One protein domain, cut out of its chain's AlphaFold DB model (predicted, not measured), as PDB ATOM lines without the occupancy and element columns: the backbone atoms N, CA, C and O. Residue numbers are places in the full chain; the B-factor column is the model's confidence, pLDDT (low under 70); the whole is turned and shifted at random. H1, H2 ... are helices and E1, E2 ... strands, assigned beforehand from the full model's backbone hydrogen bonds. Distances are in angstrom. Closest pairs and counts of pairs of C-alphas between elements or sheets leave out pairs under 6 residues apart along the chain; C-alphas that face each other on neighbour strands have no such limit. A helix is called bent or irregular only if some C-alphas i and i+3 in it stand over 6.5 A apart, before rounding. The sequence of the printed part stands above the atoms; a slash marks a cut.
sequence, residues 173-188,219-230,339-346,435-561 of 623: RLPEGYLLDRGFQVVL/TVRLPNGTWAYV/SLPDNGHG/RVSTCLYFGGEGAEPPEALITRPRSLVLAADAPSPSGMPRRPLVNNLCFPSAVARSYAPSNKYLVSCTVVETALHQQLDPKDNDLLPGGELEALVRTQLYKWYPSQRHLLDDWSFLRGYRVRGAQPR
ATOM      1  N   ARG A 173      49.559  44.857  63.372       96.00
ATOM      2  CA  ARG A 173      51.002  45.099  63.307       96.00
ATOM      3  C   ARG A 173      51.423  45.870  64.551       96.00
ATOM      4  O   ARG A 173      50.868  46.935  64.816       96.00
ATOM      5  N   LEU A 174      52.389  45.343  65.293       95.81
ATOM      6  CA  LEU A 174      52.975  46.053  66.424       95.81
ATOM      7  C   LEU A 174      54.067  47.039  65.963       95.81
ATOM      8  O   LEU A 174      54.690  46.795  64.922       95.81
ATOM      9  N   PRO A 175      54.329  48.127  66.715       95.62
ATOM     10  CA  PRO A 175      55.404  49.076  66.407       95.62
ATOM     11  C   PRO A 175      56.785  48.422  66.271       95.62
ATOM     12  O   PRO A 175      57.590  48.842  65.446       95.62
ATOM     13  N   GLU A 176      57.034  47.352  67.024       93.44
ATOM     14  CA  GLU A 176      58.288  46.594  67.027       93.44
ATOM     15  C   GLU A 176      58.458  45.711  65.774       93.44
ATOM     16  O   GLU A 176      59.488  45.064  65.603       93.44
ATOM     17  N   GLY A 177      57.459  45.673  64.882       95.94
ATOM     18  CA  GLY A 177      57.518  44.969  63.598       95.94
ATOM     19  C   GLY A 177      56.896  43.571  63.585       95.94
ATOM     20  O   GLY A 177      56.918  42.921  62.543       95.94
ATOM     21  N   TYR A 178      56.313  43.110  64.694       98.12
ATOM     22  CA  TYR A 178      55.584  41.838  64.743       98.12
ATOM     23  C   TYR A 178      54.210  41.924  64.067       98.12
ATOM     24  O   TYR A 178      53.521  42.944  64.164       98.12
ATOM     25  N   LEU A 179      53.780  40.822  63.444       97.94
ATOM     26  CA  LEU A 179      52.413  40.636  62.955       97.94
ATOM     27  C   LEU A 179      51.687  39.625  63.836       97.94
ATOM     28  O   LEU A 179      52.097  38.470  63.922       97.94
ATOM     29  N   LEU A 180      50.606  40.053  64.481       97.06
ATOM     30  CA  LEU A 180      49.823  39.215  65.379       97.06
ATOM     31  C   LEU A 180      48.434  38.974  64.792       97.06
ATOM     32  O   LEU A 180      47.628  39.901  64.670       97.06
ATOM     33  N   ASP A 181      48.143  37.726  64.438       96.06
ATOM     34  CA  ASP A 181      46.802  37.333  64.013       96.06
ATOM     35  C   ASP A 181      45.858  37.311  65.224       96.06
ATOM     36  O   ASP A 181      46.220  36.881  66.325       96.06
ATOM     37  N   ARG A 182      44.618  37.775  65.054       91.88
ATOM     38  CA  ARG A 182      43.620  37.728  66.129       91.88
ATOM     39  C   ARG A 182      43.099  36.302  66.288       91.88
ATOM     40  O   ARG A 182      42.127  35.905  65.651       91.88
ATOM     41  N   GLY A 183      43.772  35.532  67.138       89.19
ATOM     42  CA  GLY A 183      43.589  34.084  67.249       89.19
ATOM     43  C   GLY A 183      44.520  33.312  66.310       89.19
ATOM     44  O   GLY A 183      45.064  33.873  65.362       89.19
ATOM     45  N   PHE A 184      44.693  32.016  66.566       90.31
ATOM     46  CA  PHE A 184      45.463  31.143  65.681       90.31
ATOM     47  C   PHE A 184      44.643  30.798  64.435       90.31
ATOM     48  O   PHE A 184      43.591  30.165  64.527       90.31
ATOM     49  N   GLN A 185      45.117  31.239  63.271       92.75
ATOM     50  CA  GLN A 185      44.430  31.069  61.995       92.75
ATOM     51  C   GLN A 185      45.412  30.606  60.923       92.75
ATOM     52  O   GLN A 185      46.578  30.986  60.923       92.75
ATOM     53  N   VAL A 186      44.923  29.790  59.992       95.19
ATOM     54  CA  VAL A 186      45.699  29.293  58.853       95.19
ATOM     55  C   VAL A 186      44.843  29.304  57.596       95.19
ATOM     56  O   VAL A 186      43.623  29.129  57.649       95.19
ATOM     57  N   VAL A 187      45.488  29.461  56.446       96.00
ATOM     58  CA  VAL A 187      44.858  29.272  55.142       96.00
ATOM     59  C   VAL A 187      44.930  27.793  54.781       96.00
ATOM     60  O   VAL A 187      46.026  27.254  54.643       96.00
ATOM     61  N   LEU A 188      43.784  27.128  54.603       95.31
ATOM     62  CA  LEU A 188      43.765  25.780  54.026       95.31
ATOM     63  C   LEU A 188      43.708  25.875  52.505       95.31
ATOM     64  O   LEU A 188      42.681  26.223  51.923       95.31
ATOM     65  N   THR A 219      54.263  18.235  65.691       91.75
ATOM     66  CA  THR A 219      55.150  17.793  66.767       91.75
ATOM     67  C   THR A 219      54.306  17.562  68.013       91.75
ATOM     68  O   THR A 219      53.677  18.481  68.524       91.75
ATOM     69  N   VAL A 220      54.260  16.322  68.489       89.69
ATOM     70  CA  VAL A 220      53.395  15.883  69.582       89.69
ATOM     71  C   VAL A 220      54.229  15.576  70.817       89.69
ATOM     72  O   VAL A 220      55.211  14.834  70.742       89.69
ATOM     73  N   ARG A 221      53.808  16.104  71.967       86.69
ATOM     74  CA  ARG A 221      54.314  15.674  73.270       86.69
ATOM     75  C   ARG A 221      53.643  14.368  73.671       86.69
ATOM     76  O   ARG A 221      52.423  14.315  73.817       86.69
ATOM     77  N   LEU A 222      54.437  13.325  73.866       81.25
ATOM     78  CA  LEU A 222      53.954  12.019  74.297       81.25
ATOM     79  C   LEU A 222      53.734  11.978  75.822       81.25
ATOM     80  O   LEU A 222      54.328  12.778  76.553       81.25
ATOM     81  N   PRO A 223      52.937  11.021  76.340       76.38
ATOM     82  CA  PRO A 223      52.672  10.900  77.778       76.38
ATOM     83  C   PRO A 223      53.926  10.700  78.644       76.38
ATOM     84  O   PRO A 223      53.948  11.122  79.796       76.38
ATOM     85  N   ASN A 224      54.981  10.099  78.086       77.88
ATOM     86  CA  ASN A 224      56.286   9.924  78.737       77.88
ATOM     87  C   ASN A 224      57.135  11.218  78.778       77.88
ATOM     88  O   ASN A 224      58.247  11.200  79.295       77.88
ATOM     89  N   GLY A 225      56.640  12.324  78.213       80.56
ATOM     90  CA  GLY A 225      57.312  13.620  78.173       80.56
ATOM     91  C   GLY A 225      58.233  13.852  76.976       80.56
ATOM     92  O   GLY A 225      58.739  14.962  76.836       80.56
ATOM     93  N   THR A 226      58.432  12.864  76.097       84.62
ATOM     94  CA  THR A 226      59.273  13.022  74.900       84.62
ATOM     95  C   THR A 226      58.499  13.631  73.733       84.62
ATOM     96  O   THR A 226      57.280  13.479  73.635       84.62
ATOM     97  N   TRP A 227      59.212  14.263  72.803       87.38
ATOM     98  CA  TRP A 227      58.636  14.846  71.593       87.38
ATOM     99  C   TRP A 227      58.768  13.903  70.400       87.38
ATOM    100  O   TRP A 227      59.830  13.329  70.172       87.38
ATOM    101  N   ALA A 228      57.700  13.771  69.617       85.94
ATOM    102  CA  ALA A 228      57.709  13.026  68.366       85.94
ATOM    103  C   ALA A 228      57.020  13.830  67.265       85.94
ATOM    104  O   ALA A 228      55.929  14.359  67.460       85.94
ATOM    105  N   TYR A 229      57.642  13.897  66.093       85.88
ATOM    106  CA  TYR A 229      56.990  14.452  64.915       85.88
ATOM    107  C   TYR A 229      56.144  13.380  64.231       85.88
ATOM    108  O   TYR A 229      56.628  12.285  63.944       85.88
ATOM    109  N   VAL A 230      54.884  13.707  63.964       81.75
ATOM    110  CA  VAL A 230      53.959  12.873  63.200       81.75
ATOM    111  C   VAL A 230      53.642  13.603  61.908       81.75
ATOM    112  O   VAL A 230      52.827  14.525  61.902       81.75
ATOM    113  N   SER A 339      48.725  26.993  55.570       96.69
ATOM    114  CA  SER A 339      49.703  28.012  55.183       96.69
ATOM    115  C   SER A 339      49.443  29.365  55.843       96.69
ATOM    116  O   SER A 339      48.314  29.666  56.234       96.69
ATOM    117  N   LEU A 340      50.487  30.191  55.931       98.00
ATOM    118  CA  LEU A 340      50.421  31.597  56.335       98.00
ATOM    119  C   LEU A 340      50.831  32.512  55.170       98.00
ATOM    120  O   LEU A 340      51.746  32.159  54.423       98.00
ATOM    121  N   PRO A 341      50.194  33.681  55.001       97.69
ATOM    122  CA  PRO A 341      50.637  34.686  54.036       97.69
ATOM    123  C   PRO A 341      51.961  35.337  54.453       97.69
ATOM    124  O   PRO A 341      52.087  35.813  55.578       97.69
ATOM    125  N   ASP A 342      52.926  35.420  53.536       96.44
ATOM    126  CA  ASP A 342      54.236  36.046  53.778       96.44
ATOM    127  C   ASP A 342      54.386  37.397  53.057       96.44
ATOM    128  O   ASP A 342      55.455  37.791  52.590       96.44
ATOM    129  N   ASN A 343      53.272  38.111  52.910       92.50
ATOM    130  CA  ASN A 343      53.190  39.399  52.221       92.50
ATOM    131  C   ASN A 343      53.170  40.605  53.180       92.50
ATOM    132  O   ASN A 343      52.845  41.711  52.760       92.50
ATOM    133  N   GLY A 344      53.500  40.408  54.463       94.56
ATOM    134  CA  GLY A 344      53.534  41.485  55.459       94.56
ATOM    135  C   GLY A 344      52.178  41.862  56.065       94.56
ATOM    136  O   GLY A 344      52.115  42.812  56.850       94.56
ATOM    137  N   HIS A 345      51.110  41.128  55.734       95.88
ATOM    138  CA  HIS A 345      49.746  41.393  56.201       95.88
ATOM    139  C   HIS A 345      49.149  40.289  57.091       95.88
ATOM    140  O   HIS A 345      48.021  40.464  57.557       95.88
ATOM    141  N   GLY A 346      49.888  39.201  57.339       96.69
ATOM    142  CA  GLY A 346      49.425  38.031  58.094       96.69
ATOM    143  C   GLY A 346      48.148  37.426  57.514       96.69
ATOM    144  O   GLY A 346      47.873  37.579  56.321       96.69
ATOM    145  N   ARG A 435      31.889  30.102  70.121       81.75
ATOM    146  CA  ARG A 435      33.054  29.564  70.812       81.75
ATOM    147  C   ARG A 435      34.079  30.673  71.011       81.75
ATOM    148  O   ARG A 435      34.282  31.507  70.127       81.75
ATOM    149  N   VAL A 436      34.741  30.623  72.160       83.88
ATOM    150  CA  VAL A 436      35.811  31.544  72.544       83.88
ATOM    151  C   VAL A 436      37.155  30.869  72.304       83.88
ATOM    152  O   VAL A 436      37.322  29.692  72.617       83.88
ATOM    153  N   SER A 437      38.124  31.620  71.792       87.94
ATOM    154  CA  SER A 437      39.528  31.206  71.744       87.94
ATOM    155  C   SER A 437      40.401  32.324  72.278       87.94
ATOM    156  O   SER A 437      40.123  33.495  72.008       87.94
ATOM    157  N   THR A 438      41.454  31.965  73.004       90.19
ATOM    158  CA  THR A 438      42.461  32.923  73.449       90.19
ATOM    159  C   THR A 438      43.811  32.576  72.840       90.19
ATOM    160  O   THR A 438      44.213  31.416  72.837       90.19
ATOM    161  N   CYS A 439      44.516  33.571  72.311       92.25
ATOM    162  CA  CYS A 439      45.856  33.407  71.755       92.25
ATOM    163  C   CYS A 439      46.831  34.352  72.453       92.25
ATOM    164  O   CYS A 439      46.564  35.550  72.529       92.25
ATOM    165  N   LEU A 440      47.939  33.819  72.966       94.88
ATOM    166  CA  LEU A 440      49.014  34.587  73.589       94.88
ATOM    167  C   LEU A 440      50.232  34.581  72.672       94.88
ATOM    168  O   LEU A 440      50.654  33.524  72.201       94.88
ATOM    169  N   TYR A 441      50.802  35.762  72.464       97.06
ATOM    170  CA  TYR A 441      51.972  35.964  71.630       97.06
ATOM    171  C   TYR A 441      53.187  36.357  72.451       97.06
ATOM    172  O   TYR A 441      53.118  37.251  73.299       97.06
ATOM    173  N   PHE A 442      54.311  35.729  72.124       97.69
ATOM    174  CA  PHE A 442      55.606  36.023  72.718       97.69
ATOM    175  C   PHE A 442      56.658  36.255  71.633       97.69
ATOM    176  O   PHE A 442      56.622  35.616  70.582       97.69
ATOM    177  N   GLY A 443      57.596  37.160  71.885       97.81
ATOM    178  CA  GLY A 443      58.745  37.430  71.031       97.81
ATOM    179  C   GLY A 443      60.004  36.829  71.639       97.81
ATOM    180  O   GLY A 443      60.296  37.089  72.808       97.81
ATOM    181  N   GLY A 444      60.748  36.055  70.853       97.19
ATOM    182  CA  GLY A 444      62.082  35.584  71.221       97.19
ATOM    183  C   GLY A 444      63.172  36.155  70.317       97.19
ATOM    184  O   GLY A 444      62.894  36.660  69.223       97.19
ATOM    185  N   GLU A 445      64.411  36.078  70.794       95.81
ATOM    186  CA  GLU A 445      65.604  36.576  70.105       95.81
ATOM    187  C   GLU A 445      66.245  35.489  69.230       95.81
ATOM    188  O   GLU A 445      66.290  34.316  69.594       95.81
ATOM    189  N   GLY A 446      66.771  35.887  68.072       94.25
ATOM    190  CA  GLY A 446      67.321  34.989  67.057       94.25
ATOM    191  C   GLY A 446      66.443  34.901  65.807       94.25
ATOM    192  O   GLY A 446      65.241  35.150  65.832       94.25
ATOM    193  N   ALA A 447      67.050  34.571  64.664       90.44
ATOM    194  CA  ALA A 447      66.322  34.479  63.396       90.44
ATOM    195  C   ALA A 447      65.331  33.299  63.347       90.44
ATOM    196  O   ALA A 447      64.326  33.374  62.647       90.44
ATOM    197  N   GLU A 448      65.594  32.236  64.097       94.12
ATOM    198  CA  GLU A 448      64.762  31.037  64.204       94.12
ATOM    199  C   GLU A 448      64.654  30.649  65.686       94.12
ATOM    200  O   GLU A 448      65.548  30.999  66.466       94.12
ATOM    201  N   PRO A 449      63.585  29.946  66.102       95.69
ATOM    202  CA  PRO A 449      63.498  29.447  67.465       95.69
ATOM    203  C   PRO A 449      64.621  28.430  67.747       95.69
ATOM    204  O   PRO A 449      64.992  27.667  66.851       95.69
ATOM    205  N   PRO A 450      65.151  28.376  68.984       95.38
ATOM    206  CA  PRO A 450      66.208  27.438  69.345       95.38
ATOM    207  C   PRO A 450      65.831  25.978  69.062       95.38
ATOM    208  O   PRO A 450      64.758  25.518  69.460       95.38
ATOM    209  N   GLU A 451      66.753  25.214  68.470       93.81
ATOM    210  CA  GLU A 451      66.553  23.788  68.159       93.81
ATOM    211  C   GLU A 451      66.227  22.955  69.413       93.81
ATOM    212  O   GLU A 451      65.439  22.011  69.363       93.81
ATOM    213  N   ALA A 452      66.760  23.367  70.569       92.25
ATOM    214  CA  ALA A 452      66.470  22.764  71.869       92.25
ATOM    215  C   ALA A 452      64.986  22.855  72.284       92.25
ATOM    216  O   ALA A 452      64.546  22.071  73.124       92.25
ATOM    217  N   LEU A 453      64.221  23.801  71.723       91.56
ATOM    218  CA  LEU A 453      62.772  23.907  71.920       91.56
ATOM    219  C   LEU A 453      62.000  23.151  70.839       91.56
ATOM    220  O   LEU A 453      60.972  22.533  71.127       91.56
ATOM    221  N   ILE A 454      62.465  23.211  69.589       91.50
ATOM    222  CA  ILE A 454      61.789  22.561  68.470       91.50
ATOM    223  C   ILE A 454      62.754  22.253  67.319       91.50
ATOM    224  O   ILE A 454      63.381  23.136  66.746       91.50
ATOM    225  N   THR A 455      62.807  20.987  66.909       88.75
ATOM    226  CA  THR A 455      63.637  20.548  65.771       88.75
ATOM    227  C   THR A 455      62.981  20.819  64.418       88.75
ATOM    228  O   THR A 455      63.653  20.942  63.399       88.75
ATOM    229  N   ARG A 456      61.646  20.923  64.386       90.69
ATOM    230  CA  ARG A 456      60.852  21.225  63.185       90.69
ATOM    231  C   ARG A 456      60.005  22.483  63.410       90.69
ATOM    232  O   ARG A 456      58.798  22.366  63.642       90.69
ATOM    233  N   PRO A 457      60.600  23.687  63.349       92.62
ATOM    234  CA  PRO A 457      59.953  24.937  63.769       92.62
ATOM    235  C   PRO A 457      58.736  25.335  62.917       92.62
ATOM    236  O   PRO A 457      57.877  26.086  63.367       92.62
ATOM    237  N   ARG A 458      58.612  24.766  61.712       94.25
ATOM    238  CA  ARG A 458      57.455  24.924  60.812       94.25
ATOM    239  C   ARG A 458      56.284  23.980  61.106       94.25
ATOM    240  O   ARG A 458      55.324  23.958  60.338       94.25
ATOM    241  N   SER A 459      56.366  23.152  62.145       93.00
ATOM    242  CA  SER A 459      55.279  22.253  62.551       93.00
ATOM    243  C   SER A 459      54.419  22.874  63.655       93.00
ATOM    244  O   SER A 459      54.888  23.703  64.434       93.00
ATOM    245  N   LEU A 460      53.152  22.462  63.734       93.94
ATOM    246  CA  LEU A 460      52.302  22.767  64.883       93.94
ATOM    247  C   LEU A 460      52.725  21.891  66.066       93.94
ATOM    248  O   LEU A 460      52.899  20.684  65.903       93.94
ATOM    249  N   VAL A 461      52.857  22.476  67.250       93.88
ATOM    250  CA  VAL A 461      53.140  21.753  68.490       93.88
ATOM    251  C   VAL A 461      51.828  21.439  69.191       93.88
ATOM    252  O   VAL A 461      51.032  22.333  69.477       93.88
ATOM    253  N   LEU A 462      51.612  20.162  69.479       91.31
ATOM    254  CA  LEU A 462      50.488  19.656  70.252       91.31
ATOM    255  C   LEU A 462      51.028  19.013  71.519       91.31
ATOM    256  O   LEU A 462      52.014  18.276  71.479       91.31
ATOM    257  N   ALA A 463      50.341  19.216  72.631       80.62
ATOM    258  CA  ALA A 463      50.572  18.408  73.811       80.62
ATOM    259  C   ALA A 463      49.275  17.729  74.223       80.62
ATOM    260  O   ALA A 463      48.203  18.333  74.201       80.62
ATOM    261  N   ALA A 464      49.405  16.478  74.646       68.50
ATOM    262  CA  ALA A 464      48.469  15.868  75.566       68.50
ATOM    263  C   ALA A 464      49.170  15.749  76.919       68.50
ATOM    264  O   ALA A 464      50.316  15.293  76.996       68.50
ATOM    265  N   ASP A 465      48.504  16.187  77.985       61.84
ATOM    266  CA  ASP A 465      48.991  15.908  79.330       61.84
ATOM    267  C   ASP A 465      48.711  14.438  79.669       61.84
ATOM    268  O   ASP A 465      47.754  13.831  79.176       61.84
ATOM    269  N   ALA A 466      49.567  13.847  80.508       54.12
ATOM    270  CA  ALA A 466      49.358  12.486  80.982       54.12
ATOM    271  C   ALA A 466      47.985  12.374  81.681       54.12
ATOM    272  O   ALA A 466      47.575  13.316  82.374       54.12
ATOM    273  N   PRO A 467      47.268  11.246  81.520       53.56
ATOM    274  CA  PRO A 467      45.995  11.048  82.197       53.56
ATOM    275  C   PRO A 467      46.144  11.239  83.711       53.56
ATOM    276  O   PRO A 467      47.169  10.906  84.307       53.56
ATOM    277  N   SER A 468      45.112  11.808  84.330       51.12
ATOM    278  CA  SER A 468      45.006  11.906  85.786       51.12
ATOM    279  C   SER A 468      45.116  10.508  86.422       51.12
ATOM    280  O   SER A 468      44.703   9.536  85.786       51.12
ATOM    281  N   PRO A 469      45.550  10.379  87.694       44.25
ATOM    282  CA  PRO A 469      45.430   9.129  88.455       44.25
ATOM    283  C   PRO A 469      44.012   8.529  88.440       44.25
ATOM    284  O   PRO A 469      43.846   7.328  88.608       44.25
ATOM    285  N   SER A 470      42.989   9.357  88.194       51.72
ATOM    286  CA  SER A 470      41.589   8.953  88.011       51.72
ATOM    287  C   SER A 470      41.251   8.374  86.625       51.72
ATOM    288  O   SER A 470      40.081   8.134  86.342       51.72
ATOM    289  N   GLY A 471      42.225   8.206  85.724       48.12
ATOM    290  CA  GLY A 471      42.019   7.710  84.355       48.12
ATOM    291  C   GLY A 471      41.371   8.716  83.391       48.12
ATOM    292  O   GLY A 471      41.315   8.463  82.190       48.12
ATOM    293  N   MET A 472      40.923   9.874  83.886       46.47
ATOM    294  CA  MET A 472      40.406  10.969  83.061       46.47
ATOM    295  C   MET A 472      41.561  11.710  82.364       46.47
ATOM    296  O   MET A 472      42.549  12.049  83.027       46.47
ATOM    297  N   PRO A 473      41.460  12.014  81.057       54.19
ATOM    298  CA  PRO A 473      42.471  12.810  80.367       54.19
ATOM    299  C   PRO A 473      42.567  14.204  81.004       54.19
ATOM    300  O   PRO A 473      41.569  14.922  81.099       54.19
ATOM    301  N   ARG A 474      43.769  14.599  81.452       62.09
ATOM    302  CA  ARG A 474      44.028  15.990  81.845       62.09
ATOM    303  C   ARG A 474      44.137  16.830  80.582       62.09
ATOM    304  O   ARG A 474      44.870  16.484  79.659       62.09
ATOM    305  N   ARG A 475      43.374  17.920  80.536       71.44
ATOM    306  CA  ARG A 475      43.390  18.848  79.408       71.44
ATOM    307  C   ARG A 475      44.497  19.868  79.649       71.44
ATOM    308  O   ARG A 475      44.439  20.556  80.667       71.44
ATOM    309  N   PRO A 476      45.480  19.994  78.746       77.88
ATOM    310  CA  PRO A 476      46.420  21.083  78.855       77.88
ATOM    311  C   PRO A 476      45.711  22.411  78.556       77.88
ATOM    312  O   PRO A 476      44.918  22.500  77.606       77.88
ATOM    313  N   LEU A 477      46.024  23.432  79.360       85.38
ATOM    314  CA  LEU A 477      45.571  24.812  79.169       85.38
ATOM    315  C   LEU A 477      45.942  25.308  77.756       85.38
ATOM    316  O   LEU A 477      45.074  25.698  76.973       85.38
ATOM    317  N   VAL A 478      47.223  25.203  77.397       90.62
ATOM    318  CA  VAL A 478      47.752  25.413  76.049       90.62
ATOM    319  C   VAL A 478      47.360  24.216  75.185       90.62
ATOM    320  O   VAL A 478      47.882  23.113  75.327       90.62
ATOM    321  N   ASN A 479      46.424  24.436  74.265       90.88
ATOM    322  CA  ASN A 479      45.994  23.425  73.305       90.88
ATOM    323  C   ASN A 479      47.064  23.168  72.239       90.88
ATOM    324  O   ASN A 479      47.320  22.022  71.872       90.88
ATOM    325  N   ASN A 480      47.651  24.243  71.711       93.12
ATOM    326  CA  ASN A 480      48.717  24.166  70.722       93.12
ATOM    327  C   ASN A 480      49.662  25.367  70.823       93.12
ATOM    328  O   ASN A 480      49.302  26.420  71.356       93.12
ATOM    329  N   LEU A 481      50.862  25.180  70.283       95.19
ATOM    330  CA  LEU A 481      51.893  26.199  70.143       95.19
ATOM    331  C   LEU A 481      52.445  26.159  68.714       95.19
ATOM    332  O   LEU A 481      52.571  25.091  68.121       95.19
ATOM    333  N   CYS A 482      52.783  27.304  68.132       96.19
ATOM    334  CA  CYS A 482      53.550  27.348  66.885       96.19
ATOM    335  C   CYS A 482      54.474  28.564  66.832       96.19
ATOM    336  O   CYS A 482      54.365  29.477  67.654       96.19
ATOM    337  N   PHE A 483      55.353  28.572  65.829       97.50
ATOM    338  CA  PHE A 483      56.278  29.663  65.542       97.50
ATOM    339  C   PHE A 483      55.934  30.286  64.178       97.50
ATOM    340  O   PHE A 483      56.504  29.873  63.164       97.50
ATOM    341  N   PRO A 484      54.989  31.248  64.097       97.81
ATOM    342  CA  PRO A 484      54.529  31.784  62.813       97.81
ATOM    343  C   PRO A 484      55.662  32.316  61.931       97.81
ATOM    344  O   PRO A 484      55.660  32.090  60.724       97.81
ATOM    345  N   SER A 485      56.677  32.945  62.535       97.62
ATOM    346  CA  SER A 485      57.828  33.504  61.815       97.62
ATOM    347  C   SER A 485      58.762  32.463  61.196       97.62
ATOM    348  O   SER A 485      59.496  32.803  60.273       97.62
ATOM    349  N   ALA A 486      58.741  31.215  61.677       97.12
ATOM    350  CA  ALA A 486      59.480  30.111  61.057       97.12
ATOM    351  C   ALA A 486      58.789  29.608  59.775       97.12
ATOM    352  O   ALA A 486      59.422  29.019  58.891       97.12
ATOM    353  N   VAL A 487      57.472  29.833  59.672       97.00
ATOM    354  CA  VAL A 487      56.654  29.511  58.495       97.00
ATOM    355  C   VAL A 487      56.678  30.666  57.497       97.00
ATOM    356  O   VAL A 487      57.039  30.462  56.341       97.00
ATOM    357  N   ALA A 488      56.328  31.872  57.941       97.25
ATOM    358  CA  ALA A 488      56.293  33.089  57.138       97.25
ATOM    359  C   ALA A 488      57.133  34.175  57.820       97.25
ATOM    360  O   ALA A 488      56.751  34.707  58.865       97.25
ATOM    361  N   ARG A 489      58.289  34.508  57.232       96.69
ATOM    362  CA  ARG A 489      59.311  35.346  57.878       96.69
ATOM    363  C   ARG A 489      58.789  36.732  58.251       96.69
ATOM    364  O   ARG A 489      59.217  37.283  59.259       96.69
ATOM    365  N   SER A 490      57.835  37.265  57.490       97.06
ATOM    366  CA  SER A 490      57.226  38.579  57.727       97.06
ATOM    367  C   SER A 490      56.463  38.721  59.052       97.06
ATOM    368  O   SER A 490      56.123  39.843  59.417       97.06
ATOM    369  N   TYR A 491      56.215  37.633  59.792       98.19
ATOM    370  CA  TYR A 491      55.540  37.682  61.095       98.19
ATOM    371  C   TYR A 491      56.396  38.242  62.243       98.19
ATOM    372  O   TYR A 491      55.842  38.635  63.272       98.19
ATOM    373  N   ALA A 492      57.721  38.293  62.090       97.88
ATOM    374  CA  ALA A 492      58.637  38.840  63.090       97.88
ATOM    375  C   ALA A 492      59.687  39.759  62.439       97.88
ATOM    376  O   ALA A 492      60.028  39.571  61.268       97.88
ATOM    377  N   PRO A 493      60.230  40.742  63.180       96.94
ATOM    378  CA  PRO A 493      61.337  41.554  62.693       96.94
ATOM    379  C   PRO A 493      62.618  40.720  62.505       96.94
ATOM    380  O   PRO A 493      62.754  39.594  62.997       96.94
ATOM    381  N   SER A 494      63.589  41.292  61.789       95.19
ATOM    382  CA  SER A 494      64.909  40.680  61.593       95.19
ATOM    383  C   SER A 494      65.549  40.286  62.928       95.19
ATOM    384  O   SER A 494      65.456  41.022  63.904       95.19
ATOM    385  N   ASN A 495      66.210  39.124  62.955       95.88
ATOM    386  CA  ASN A 495      66.826  38.529  64.149       95.88
ATOM    387  C   ASN A 495      65.891  38.297  65.344       95.88
ATOM    388  O   ASN A 495      66.383  38.122  66.452       95.88
ATOM    389  N   LYS A 496      64.572  38.237  65.125       97.50
ATOM    390  CA  LYS A 496      63.612  37.753  66.119       97.50
ATOM    391  C   LYS A 496      62.737  36.639  65.558       97.50
ATOM    392  O   LYS A 496      62.638  36.462  64.336       97.50
ATOM    393  N   TYR A 497      62.056  35.933  66.455       97.94
ATOM    394  CA  TYR A 497      60.986  35.002  66.117       97.94
ATOM    395  C   TYR A 497      59.730  35.270  66.954       97.94
ATOM    396  O   TYR A 497      59.782  35.859  68.035       97.94
ATOM    397  N   LEU A 498      58.583  34.855  66.420       98.31
ATOM    398  CA  LEU A 498      57.274  34.969  67.052       98.31
ATOM    399  C   LEU A 498      56.815  33.594  67.534       98.31
ATOM    400  O   LEU A 498      56.926  32.613  66.800       98.31
ATOM    401  N   VAL A 499      56.242  33.548  68.731       97.94
ATOM    402  CA  VAL A 499      55.577  32.379  69.310       97.94
ATOM    403  C   VAL A 499      54.097  32.681  69.473       97.94
ATOM    404  O   VAL A 499      53.732  33.755  69.942       97.94
ATOM    405  N   SER A 500      53.251  31.718  69.122       97.25
ATOM    406  CA  SER A 500      51.799  31.770  69.292       97.25
ATOM    407  C   SER A 500      51.346  30.589  70.142       97.25
ATOM    408  O   SER A 500      51.575  29.443  69.758       97.25
ATOM    409  N   CYS A 501      50.672  30.854  71.260       95.44
ATOM    410  CA  CYS A 501      50.104  29.846  72.157       95.44
ATOM    411  C   CYS A 501      48.578  29.955  72.177       95.44
ATOM    412  O   CYS A 501      48.039  30.985  72.580       95.44
ATOM    413  N   THR A 502      47.876  28.888  71.797       93.38
ATOM    414  CA  THR A 502      46.407  28.864  71.772       93.38
ATOM    415  C   THR A 502      45.851  28.193  73.019       93.38
ATOM    416  O   THR A 502      46.194  27.049  73.320       93.38
ATOM    417  N   VAL A 503      44.920  28.864  73.689       89.56
ATOM    418  CA  VAL A 503      44.153  28.373  74.834       89.56
ATOM    419  C   VAL A 503      42.690  28.202  74.425       89.56
ATOM    420  O   VAL A 503      42.041  29.124  73.928       89.56
ATOM    421  N   VAL A 504      42.168  26.996  74.646       80.56
ATOM    422  CA  VAL A 504      40.795  26.584  74.289       80.56
ATOM    423  C   VAL A 504      40.057  26.095  75.547       80.56
ATOM    424  O   VAL A 504      39.265  25.161  75.501       80.56
ATOM    425  N   GLU A 505      40.385  26.641  76.721       67.81
ATOM    426  CA  GLU A 505      39.804  26.187  77.989       67.81
ATOM    427  C   GLU A 505      38.510  26.935  78.326       67.81
ATOM    428  O   GLU A 505      38.509  28.112  78.686       67.81
ATOM    429  N   THR A 506      37.386  26.223  78.224       60.38
ATOM    430  CA  THR A 506      36.039  26.770  78.432       60.38
ATOM    431  C   THR A 506      35.820  27.301  79.850       60.38
ATOM    432  O   THR A 506      35.209  28.353  80.000       60.38
ATOM    433  N   ALA A 507      36.335  26.614  80.877       59.84
ATOM    434  CA  ALA A 507      36.138  27.003  82.278       59.84
ATOM    435  C   ALA A 507      36.844  28.327  82.611       59.84
ATOM    436  O   ALA A 507      36.241  29.223  83.198       59.84
ATOM    437  N   LEU A 508      38.085  28.495  82.149       63.97
ATOM    438  CA  LEU A 508      38.820  29.749  82.284       63.97
ATOM    439  C   LEU A 508      38.097  30.895  81.555       63.97
ATOM    440  O   LEU A 508      37.924  31.982  82.096       63.97
ATOM    441  N   HIS A 509      37.610  30.650  80.335       64.75
ATOM    442  CA  HIS A 509      36.874  31.665  79.578       64.75
ATOM    443  C   HIS A 509      35.538  32.075  80.215       64.75
ATOM    444  O   HIS A 509      35.066  33.167  79.902       64.75
ATOM    445  N   GLN A 510      34.938  31.237  81.065       59.84
ATOM    446  CA  GLN A 510      33.728  31.563  81.831       59.84
ATOM    447  C   GLN A 510      34.027  32.412  83.075       59.84
ATOM    448  O   GLN A 510      33.162  33.167  83.506       59.84
ATOM    449  N   GLN A 511      35.236  32.307  83.636       59.28
ATOM    450  CA  GLN A 511      35.657  33.065  84.821       59.28
ATOM    451  C   GLN A 511      36.139  34.487  84.490       59.28
ATOM    452  O   GLN A 511      36.068  35.368  85.341       59.28
ATOM    453  N   LEU A 512      36.611  34.721  83.262       60.62
ATOM    454  CA  LEU A 512      37.060  36.040  82.797       60.62
ATOM    455  C   LEU A 512      35.872  36.973  82.498       60.62
ATOM    456  O   LEU A 512      34.967  36.584  81.746       60.62
ATOM    457  N   ASP A 513      35.915  38.220  82.987       55.06
ATOM    458  CA  ASP A 513      34.796  39.174  82.924       55.06
ATOM    459  C   ASP A 513      34.332  39.378  81.463       55.06
ATOM    460  O   ASP A 513      35.145  39.608  80.556       55.06
ATOM    461  N   PRO A 514      33.018  39.301  81.177       56.31
ATOM    462  CA  PRO A 514      32.437  39.710  79.902       56.31
ATOM    463  C   PRO A 514      32.670  41.182  79.522       56.31
ATOM    464  O   PRO A 514      32.258  41.591  78.439       56.31
ATOM    465  N   LYS A 515      33.318  42.012  80.331       51.41
ATOM    466  CA  LYS A 515      33.715  43.387  79.992       51.41
ATOM    467  C   LYS A 515      35.198  43.537  79.669       51.41
ATOM    468  O   LYS A 515      35.558  44.554  79.084       51.41
ATOM    469  N   ASP A 516      36.026  42.531  79.954       52.97
ATOM    470  CA  ASP A 516      37.449  42.573  79.611       52.97
ATOM    471  C   ASP A 516      37.620  42.700  78.098       52.97
ATOM    472  O   ASP A 516      37.041  41.920  77.332       52.97
ATOM    473  N   ASN A 517      38.389  43.696  77.659       55.75
ATOM    474  CA  ASN A 517      38.640  43.945  76.243       55.75
ATOM    475  C   ASN A 517      39.123  42.666  75.529       55.75
ATOM    476  O   ASN A 517      39.775  41.811  76.126       55.75
ATOM    477  N   ASP A 518      38.876  42.559  74.216       72.00
ATOM    478  CA  ASP A 518      39.434  41.474  73.381       72.00
ATOM    479  C   ASP A 518      40.976  41.420  73.451       72.00
ATOM    480  O   ASP A 518      41.589  40.421  73.077       72.00
ATOM    481  N   LEU A 519      41.600  42.501  73.923       79.44
ATOM    482  CA  LEU A 519      43.013  42.610  74.248       79.44
ATOM    483  C   LEU A 519      43.242  42.272  75.721       79.44
ATOM    484  O   LEU A 519      42.764  42.981  76.606       79.44
ATOM    485  N   LEU A 520      44.031  41.230  75.963       77.19
ATOM    486  CA  LEU A 520      44.448  40.842  77.302       77.19
ATOM    487  C   LEU A 520      45.819  41.465  77.610       77.19
ATOM    488  O   LEU A 520      46.783  41.171  76.888       77.19
ATOM    489  N   PRO A 521      45.935  42.310  78.652       66.00
ATOM    490  CA  PRO A 521      47.238  42.644  79.207       66.00
ATOM    491  C   PRO A 521      47.843  41.370  79.816       66.00
ATOM    492  O   PRO A 521      47.111  40.482  80.256       66.00
ATOM    493  N   GLY A 522      49.171  41.250  79.809       67.25
ATOM    494  CA  GLY A 522      49.860  40.152  80.496       67.25
ATOM    495  C   GLY A 522      49.410  40.048  81.960       67.25
ATOM    496  O   GLY A 522      48.876  41.005  82.523       67.25
ATOM    497  N   GLY A 523      49.564  38.879  82.580       82.75
ATOM    498  CA  GLY A 523      49.029  38.654  83.926       82.75
ATOM    499  C   GLY A 523      48.847  37.183  84.278       82.75
ATOM    500  O   GLY A 523      49.661  36.343  83.904       82.75
ATOM    501  N   GLU A 524      47.766  36.858  84.990       82.25
ATOM    502  CA  GLU A 524      47.527  35.507  85.516       82.25
ATOM    503  C   GLU A 524      47.482  34.441  84.413       82.25
ATOM    504  O   GLU A 524      48.153  33.417  84.520       82.25
ATOM    505  N   LEU A 525      46.777  34.698  83.304       85.38
ATOM    506  CA  LEU A 525      46.734  33.752  82.185       85.38
ATOM    507  C   LEU A 525      48.114  33.544  81.550       85.38
ATOM    508  O   LEU A 525      48.479  32.416  81.222       85.38
ATOM    509  N   GLU A 526      48.902  34.608  81.402       91.06
ATOM    510  CA  GLU A 526      50.280  34.486  80.922       91.06
ATOM    511  C   GLU A 526      51.115  33.620  81.877       91.06
ATOM    512  O   GLU A 526      51.795  32.697  81.432       91.06
ATOM    513  N   ALA A 527      51.018  33.859  83.188       90.81
ATOM    514  CA  ALA A 527      51.734  33.093  84.205       90.81
ATOM    515  C   ALA A 527      51.332  31.607  84.212       90.81
ATOM    516  O   ALA A 527      52.193  30.731  84.339       90.81
ATOM    517  N   LEU A 528      50.045  31.300  84.018       89.56
ATOM    518  CA  LEU A 528      49.542  29.931  83.891       89.56
ATOM    519  C   LEU A 528      50.060  29.250  82.616       89.56
ATOM    520  O   LEU A 528      50.526  28.108  82.676       89.56
ATOM    521  N   VAL A 529      50.049  29.958  81.481       91.81
ATOM    522  CA  VAL A 529      50.624  29.473  80.217       91.81
ATOM    523  C   VAL A 529      52.115  29.194  80.385       91.81
ATOM    524  O   VAL A 529      52.555  28.085  80.088       91.81
ATOM    525  N   ARG A 530      52.893  30.127  80.949       94.06
ATOM    526  CA  ARG A 530      54.327  29.927  81.230       94.06
ATOM    527  C   ARG A 530      54.573  28.740  82.150       94.06
ATOM    528  O   ARG A 530      55.407  27.895  81.844       94.06
ATOM    529  N   THR A 531      53.795  28.617  83.225       92.38
ATOM    530  CA  THR A 531      53.876  27.482  84.155       92.38
ATOM    531  C   THR A 531      53.694  26.152  83.435       92.38
ATOM    532  O   THR A 531      54.381  25.176  83.741       92.38
ATOM    533  N   GLN A 532      52.781  26.091  82.467       90.69
ATOM    534  CA  GLN A 532      52.618  24.894  81.660       90.69
ATOM    535  C   GLN A 532      53.775  24.683  80.679       90.69
ATOM    536  O   GLN A 532      54.276  23.564  80.581       90.69
ATOM    537  N   LEU A 533      54.242  25.731  80.000       92.81
ATOM    538  CA  LEU A 533      55.381  25.636  79.086       92.81
ATOM    539  C   LEU A 533      56.664  25.187  79.804       92.81
ATOM    540  O   LEU A 533      57.402  24.367  79.262       92.81
ATOM    541  N   TYR A 534      56.887  25.591  81.059       94.00
ATOM    542  CA  TYR A 534      57.993  25.076  81.876       94.00
ATOM    543  C   TYR A 534      57.900  23.561  82.113       94.00
ATOM    544  O   TYR A 534      58.923  22.893  82.220       94.00
ATOM    545  N   LYS A 535      56.690  22.987  82.162       90.00
ATOM    546  CA  LYS A 535      56.499  21.524  82.251       90.00
ATOM    547  C   LYS A 535      56.728  20.830  80.910       90.00
ATOM    548  O   LYS A 535      57.076  19.648  80.877       90.00
ATOM    549  N   TRP A 536      56.497  21.536  79.805       90.12
ATOM    550  CA  TRP A 536      56.781  21.032  78.463       90.12
ATOM    551  C   TRP A 536      58.286  21.011  78.182       90.12
ATOM    552  O   TRP A 536      58.759  20.063  77.557       90.12
ATOM    553  N   TYR A 537      59.022  21.995  78.709       91.25
ATOM    554  CA  TYR A 537      60.451  22.204  78.467       91.25
ATOM    555  C   TYR A 537      61.246  22.445  79.768       91.25
ATOM    556  O   TYR A 537      61.803  23.529  79.969       91.25
ATOM    557  N   PRO A 538      61.320  21.458  80.681       91.69
ATOM    558  CA  PRO A 538      61.912  21.650  82.009       91.69
ATOM    559  C   PRO A 538      63.395  22.037  81.963       91.69
ATOM    560  O   PRO A 538      63.837  22.869  82.752       91.69
ATOM    561  N   SER A 539      64.157  21.488  81.013       93.94
ATOM    562  CA  SER A 539      65.592  21.771  80.862       93.94
ATOM    563  C   SER A 539      65.880  23.068  80.096       93.94
ATOM    564  O   SER A 539      67.017  23.528  80.072       93.94
ATOM    565  N   GLN A 540      64.867  23.672  79.470       95.06
ATOM    566  CA  GLN A 540      64.992  24.871  78.633       95.06
ATOM    567  C   GLN A 540      64.234  26.069  79.216       95.06
ATOM    568  O   GLN A 540      63.913  27.012  78.499       95.06
ATOM    569  N   ARG A 541      63.959  26.057  80.527       94.88
ATOM    570  CA  ARG A 541      63.244  27.141  81.214       94.88
ATOM    571  C   ARG A 541      63.847  28.525  80.947       94.88
ATOM    572  O   ARG A 541      63.095  29.443  80.657       94.88
ATOM    573  N   HIS A 542      65.175  28.634  80.944       94.12
ATOM    574  CA  HIS A 542      65.883  29.880  80.636       94.12
ATOM    575  C   HIS A 542      65.496  30.463  79.262       94.12
ATOM    576  O   HIS A 542      65.227  31.652  79.165       94.12
ATOM    577  N   LEU A 543      65.339  29.626  78.227       94.38
ATOM    578  CA  LEU A 543      64.916  30.080  76.894       94.38
ATOM    579  C   LEU A 543      63.476  30.604  76.876       94.38
ATOM    580  O   LEU A 543      63.136  31.433  76.040       94.38
ATOM    581  N   LEU A 544      62.616  30.083  77.756       95.38
ATOM    582  CA  LEU A 544      61.237  30.550  77.909       95.38
ATOM    583  C   LEU A 544      61.168  31.839  78.739       95.38
ATOM    584  O   LEU A 544      60.280  32.661  78.515       95.38
ATOM    585  N   ASP A 545      62.085  32.017  79.691       94.38
ATOM    586  CA  ASP A 545      62.202  33.233  80.501       94.38
ATOM    587  C   ASP A 545      62.654  34.432  79.648       94.38
ATOM    588  O   ASP A 545      62.166  35.540  79.856       94.38
ATOM    589  N   ASP A 546      63.470  34.190  78.615       93.75
ATOM    590  CA  ASP A 546      63.895  35.201  77.634       93.75
ATOM    591  C   ASP A 546      62.763  35.673  76.700       93.75
ATOM    592  O   ASP A 546      62.911  36.653  75.964       93.75
ATOM    593  N   TRP A 547      61.615  34.989  76.685       96.81
ATOM    594  CA  TRP A 547      60.494  35.388  75.840       96.81
ATOM    595  C   TRP A 547      59.799  36.631  76.383       96.81
ATOM    596  O   TRP A 547      59.196  36.615  77.459       96.81
ATOM    597  N   SER A 548      59.765  37.679  75.568       95.81
ATOM    598  CA  SER A 548      58.977  38.881  75.832       95.81
ATOM    599  C   SER A 548      57.500  38.616  75.545       95.81
ATOM    600  O   SER A 548      57.146  38.172  74.454       95.81
ATOM    601  N   PHE A 549      56.610  38.874  76.502       96.75
ATOM    602  CA  PHE A 549      55.179  38.850  76.208       96.75
ATOM    603  C   PHE A 549      54.814  40.060  75.354       96.75
ATOM    604  O   PHE A 549      55.114  41.197  75.714       96.75
ATOM    605  N   LEU A 550      54.166  39.806  74.220       95.50
ATOM    606  CA  LEU A 550      53.780  40.852  73.280       95.50
ATOM    607  C   LEU A 550      52.323  41.254  73.492       95.50
ATOM    608  O   LEU A 550      52.010  42.437  73.634       95.50
ATOM    609  N   ARG A 551      51.412  40.271  73.458       93.69
ATOM    610  CA  ARG A 551      49.965  40.516  73.522       93.69
ATOM    611  C   ARG A 551      49.158  39.233  73.690       93.69
ATOM    612  O   ARG A 551      49.523  38.197  73.140       93.69
ATOM    613  N   GLY A 552      48.004  39.334  74.346       92.06
ATOM    614  CA  GLY A 552      46.962  38.310  74.329       92.06
ATOM    615  C   GLY A 552      45.708  38.788  73.595       92.06
ATOM    616  O   GLY A 552      45.318  39.949  73.716       92.06
ATOM    617  N   TYR A 553      45.063  37.890  72.852       90.38
ATOM    618  CA  TYR A 553      43.785  38.122  72.180       90.38
ATOM    619  C   TYR A 553      42.741  37.125  72.665       90.38
ATOM    620  O   TYR A 553      42.886  35.935  72.399       90.38
ATOM    621  N   ARG A 554      41.669  37.603  73.300       87.44
ATOM    622  CA  ARG A 554      40.470  36.813  73.613       87.44
ATOM    623  C   ARG A 554      39.419  37.065  72.539       87.44
ATOM    624  O   ARG A 554      38.734  38.080  72.548       87.44
ATOM    625  N   VAL A 555      39.260  36.124  71.618       86.12
ATOM    626  CA  VAL A 555      38.272  36.217  70.538       86.12
ATOM    627  C   VAL A 555      36.996  35.511  70.986       86.12
ATOM    628  O   VAL A 555      36.866  34.292  70.885       86.12
ATOM    629  N   ARG A 556      36.036  36.280  71.507       80.62
ATOM    630  CA  ARG A 556      34.781  35.747  72.081       80.62
ATOM    631  C   ARG A 556      33.878  35.071  71.061       80.62
ATOM    632  O   ARG A 556      33.170  34.122  71.373       80.62
ATOM    633  N   GLY A 557      33.921  35.592  69.844       81.56
ATOM    634  CA  GLY A 557      33.188  35.072  68.711       81.56
ATOM    635  C   GLY A 557      34.063  34.299  67.749       81.56
ATOM    636  O   GLY A 557      33.861  34.470  66.556       81.56
ATOM    637  N   ALA A 558      35.055  33.533  68.211       86.50
ATOM    638  CA  ALA A 558      36.074  32.926  67.349       86.50
ATOM    639  C   ALA A 558      35.488  31.982  66.293       86.50
ATOM    640  O   ALA A 558      35.945  31.980  65.154       86.50
ATOM    641  N   GLN A 559      34.458  31.217  66.657       85.62
ATOM    642  CA  GLN A 559      33.781  30.302  65.742       85.62
ATOM    643  C   GLN A 559      32.313  30.104  66.156       85.62
ATOM    644  O   GLN A 559      32.037  30.012  67.354       85.62
ATOM    645  N   PRO A 560      31.348  30.020  65.224       81.12
ATOM    646  CA  PRO A 560      29.993  29.620  65.583       81.12
ATOM    647  C   PRO A 560      29.959  28.154  66.029       81.12
ATOM    648  O   PRO A 560      30.698  27.309  65.517       81.12
ATOM    649  N   ARG A 561      29.099  27.841  67.001       77.00
ATOM    650  CA  ARG A 561      28.947  26.465  67.482       77.00
ATOM    651  C   ARG A 561      28.304  25.558  66.443       77.00
ATOM    652  O   ARG A 561      27.424  25.969  65.689       77.00
TER     653      ARG A 561
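What this domain is: This is residues 173 to 188, 219 to 230, 339 to 346 and 435 to 561 of the 623 residues of a protein of Cyanidioschyzon merolae (strain 10D) (UniProt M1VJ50). Picture one strongly twisted sheet of seven strands, long at the E5 and E9 end and short at the E3 and E2 end, with the helix H3 crossing one face of it and H4 folded back beside H3. On the side of the sheet away from H3 lie short pieces, E1 and, farther off, E4, while the loop between E6 and E7, residues 464 to 477, reaches away to 28 A from the mean of the C-alphas. The printed part has 163 residues with four named helices and nine named strands, in the order E1 E2 E3 E4 E5 E6 E7 H1 E8 H2 H3 H4 E9, and its class is mixed, helices and strands. The sheet, also mixed, runs E3 E2 E6 E7 E8 E5 E9. The whole is compact, with a radius of gyration of the C-alphas of 15.6 A and spans of 47 by 39 by 32 A.

Where its parts are: Start at Arg 173 and find C-alpha 179 at (52.413, 40.636, 62.955), where E1 begins, residues 179 to 181. After a cut come E2, residues 219 to 221, and E3, residues 227 to 230; after the next cut comes E4, residues 339 to 341. Then look for C-alpha 435 at (33.054, 29.564, 70.812), from which E5 runs 33.3 A through residues 435 to 445. Read on to E6, residues 460 to 463, E7, residues 478 to 482, H1, residues 484 to 487, and E8, residues 496 to 503, 23.3 A long. H2 holds residues 506 to 511, H3 residues 524 to 536 over 18.6 A, and H4 residues 538 to 545. E9, residues 548 to 560, spans 32.1 A, bends by 53 degrees at residue 556 and ends with C-alpha 560 at (29.993, 29.620, 65.583).

How they stand to each other: Begin at the edge strand E3, which forms an antiparallel hairpin with E2; N 220 and O 228 are 2.8 A apart. E2 and E6 are parallel at 12 degrees, with N 221 and O 462 at 2.9 A. E6 and E7 form a hairpin, N 461 to O 481 being 2.8 A. E7 and E8 are antiparallel, with N 479 and O 502 at 2.8 A, and so are E8 and E5, with N 440 and O 501 at 2.9 A. E5 and the other edge strand, E9, are antiparallel, with N 439 and O 553 at 2.9 A. H3 is on one face of this sheet, giving two layers, a helix layer over a strand layer, at a height over the sheet of 8.9 A. It lies only just over E7, E8 and E5, with 3 of its C-alphas on each, and runs across the strands at 67 degrees to E5 on the local plane; its closest C-alphas to E7 are Val 529 and Val 478, 6.5 A apart. H3 and H4 form a helical hairpin and touch through residues 530 to 534 of H3, closest at the C-alphas of Tyr 534 and Arg 541, 5.7 A, opposite ways at 38 degrees, only just a steep tilt. H4 is irregular, C-alphas 539 and 542 being 8.1 A apart, and only just on the sheet, with 5 pairs of C-alphas within 10 A; it only grazes it, as do H1 and H2. The closest C-alphas of E4 and H1 are Leu 340 and Val 487, 6.9 A, and those of E1 and E5 are Leu 180 and Tyr 441, 7.4 A; E1 and E4 pair with no named strand. Every O i to N i+4 pair is within hydrogen-bond range in H2, 8 of 9 in H3 and 2 of 4 in H4; H1 is too short for such a pair.

The domain as a whole: The C-alphas of Asn 343 and Ser 470, the two farthest apart, are 48.4 A from each other. Look for three cuts: from C-alpha 188 to 219 the gap is 18.9 A, from 230 to 339 it is 17.7 A, and from 346 to 435 it is 22.4 A. The long links are E5 to E6, E6 to E7 and H2 to H3. The mean pLDDT of the printed part is 86.1, and 26 residues are under 70: residues 464 to 474, 505 to 517 and 521 to 522.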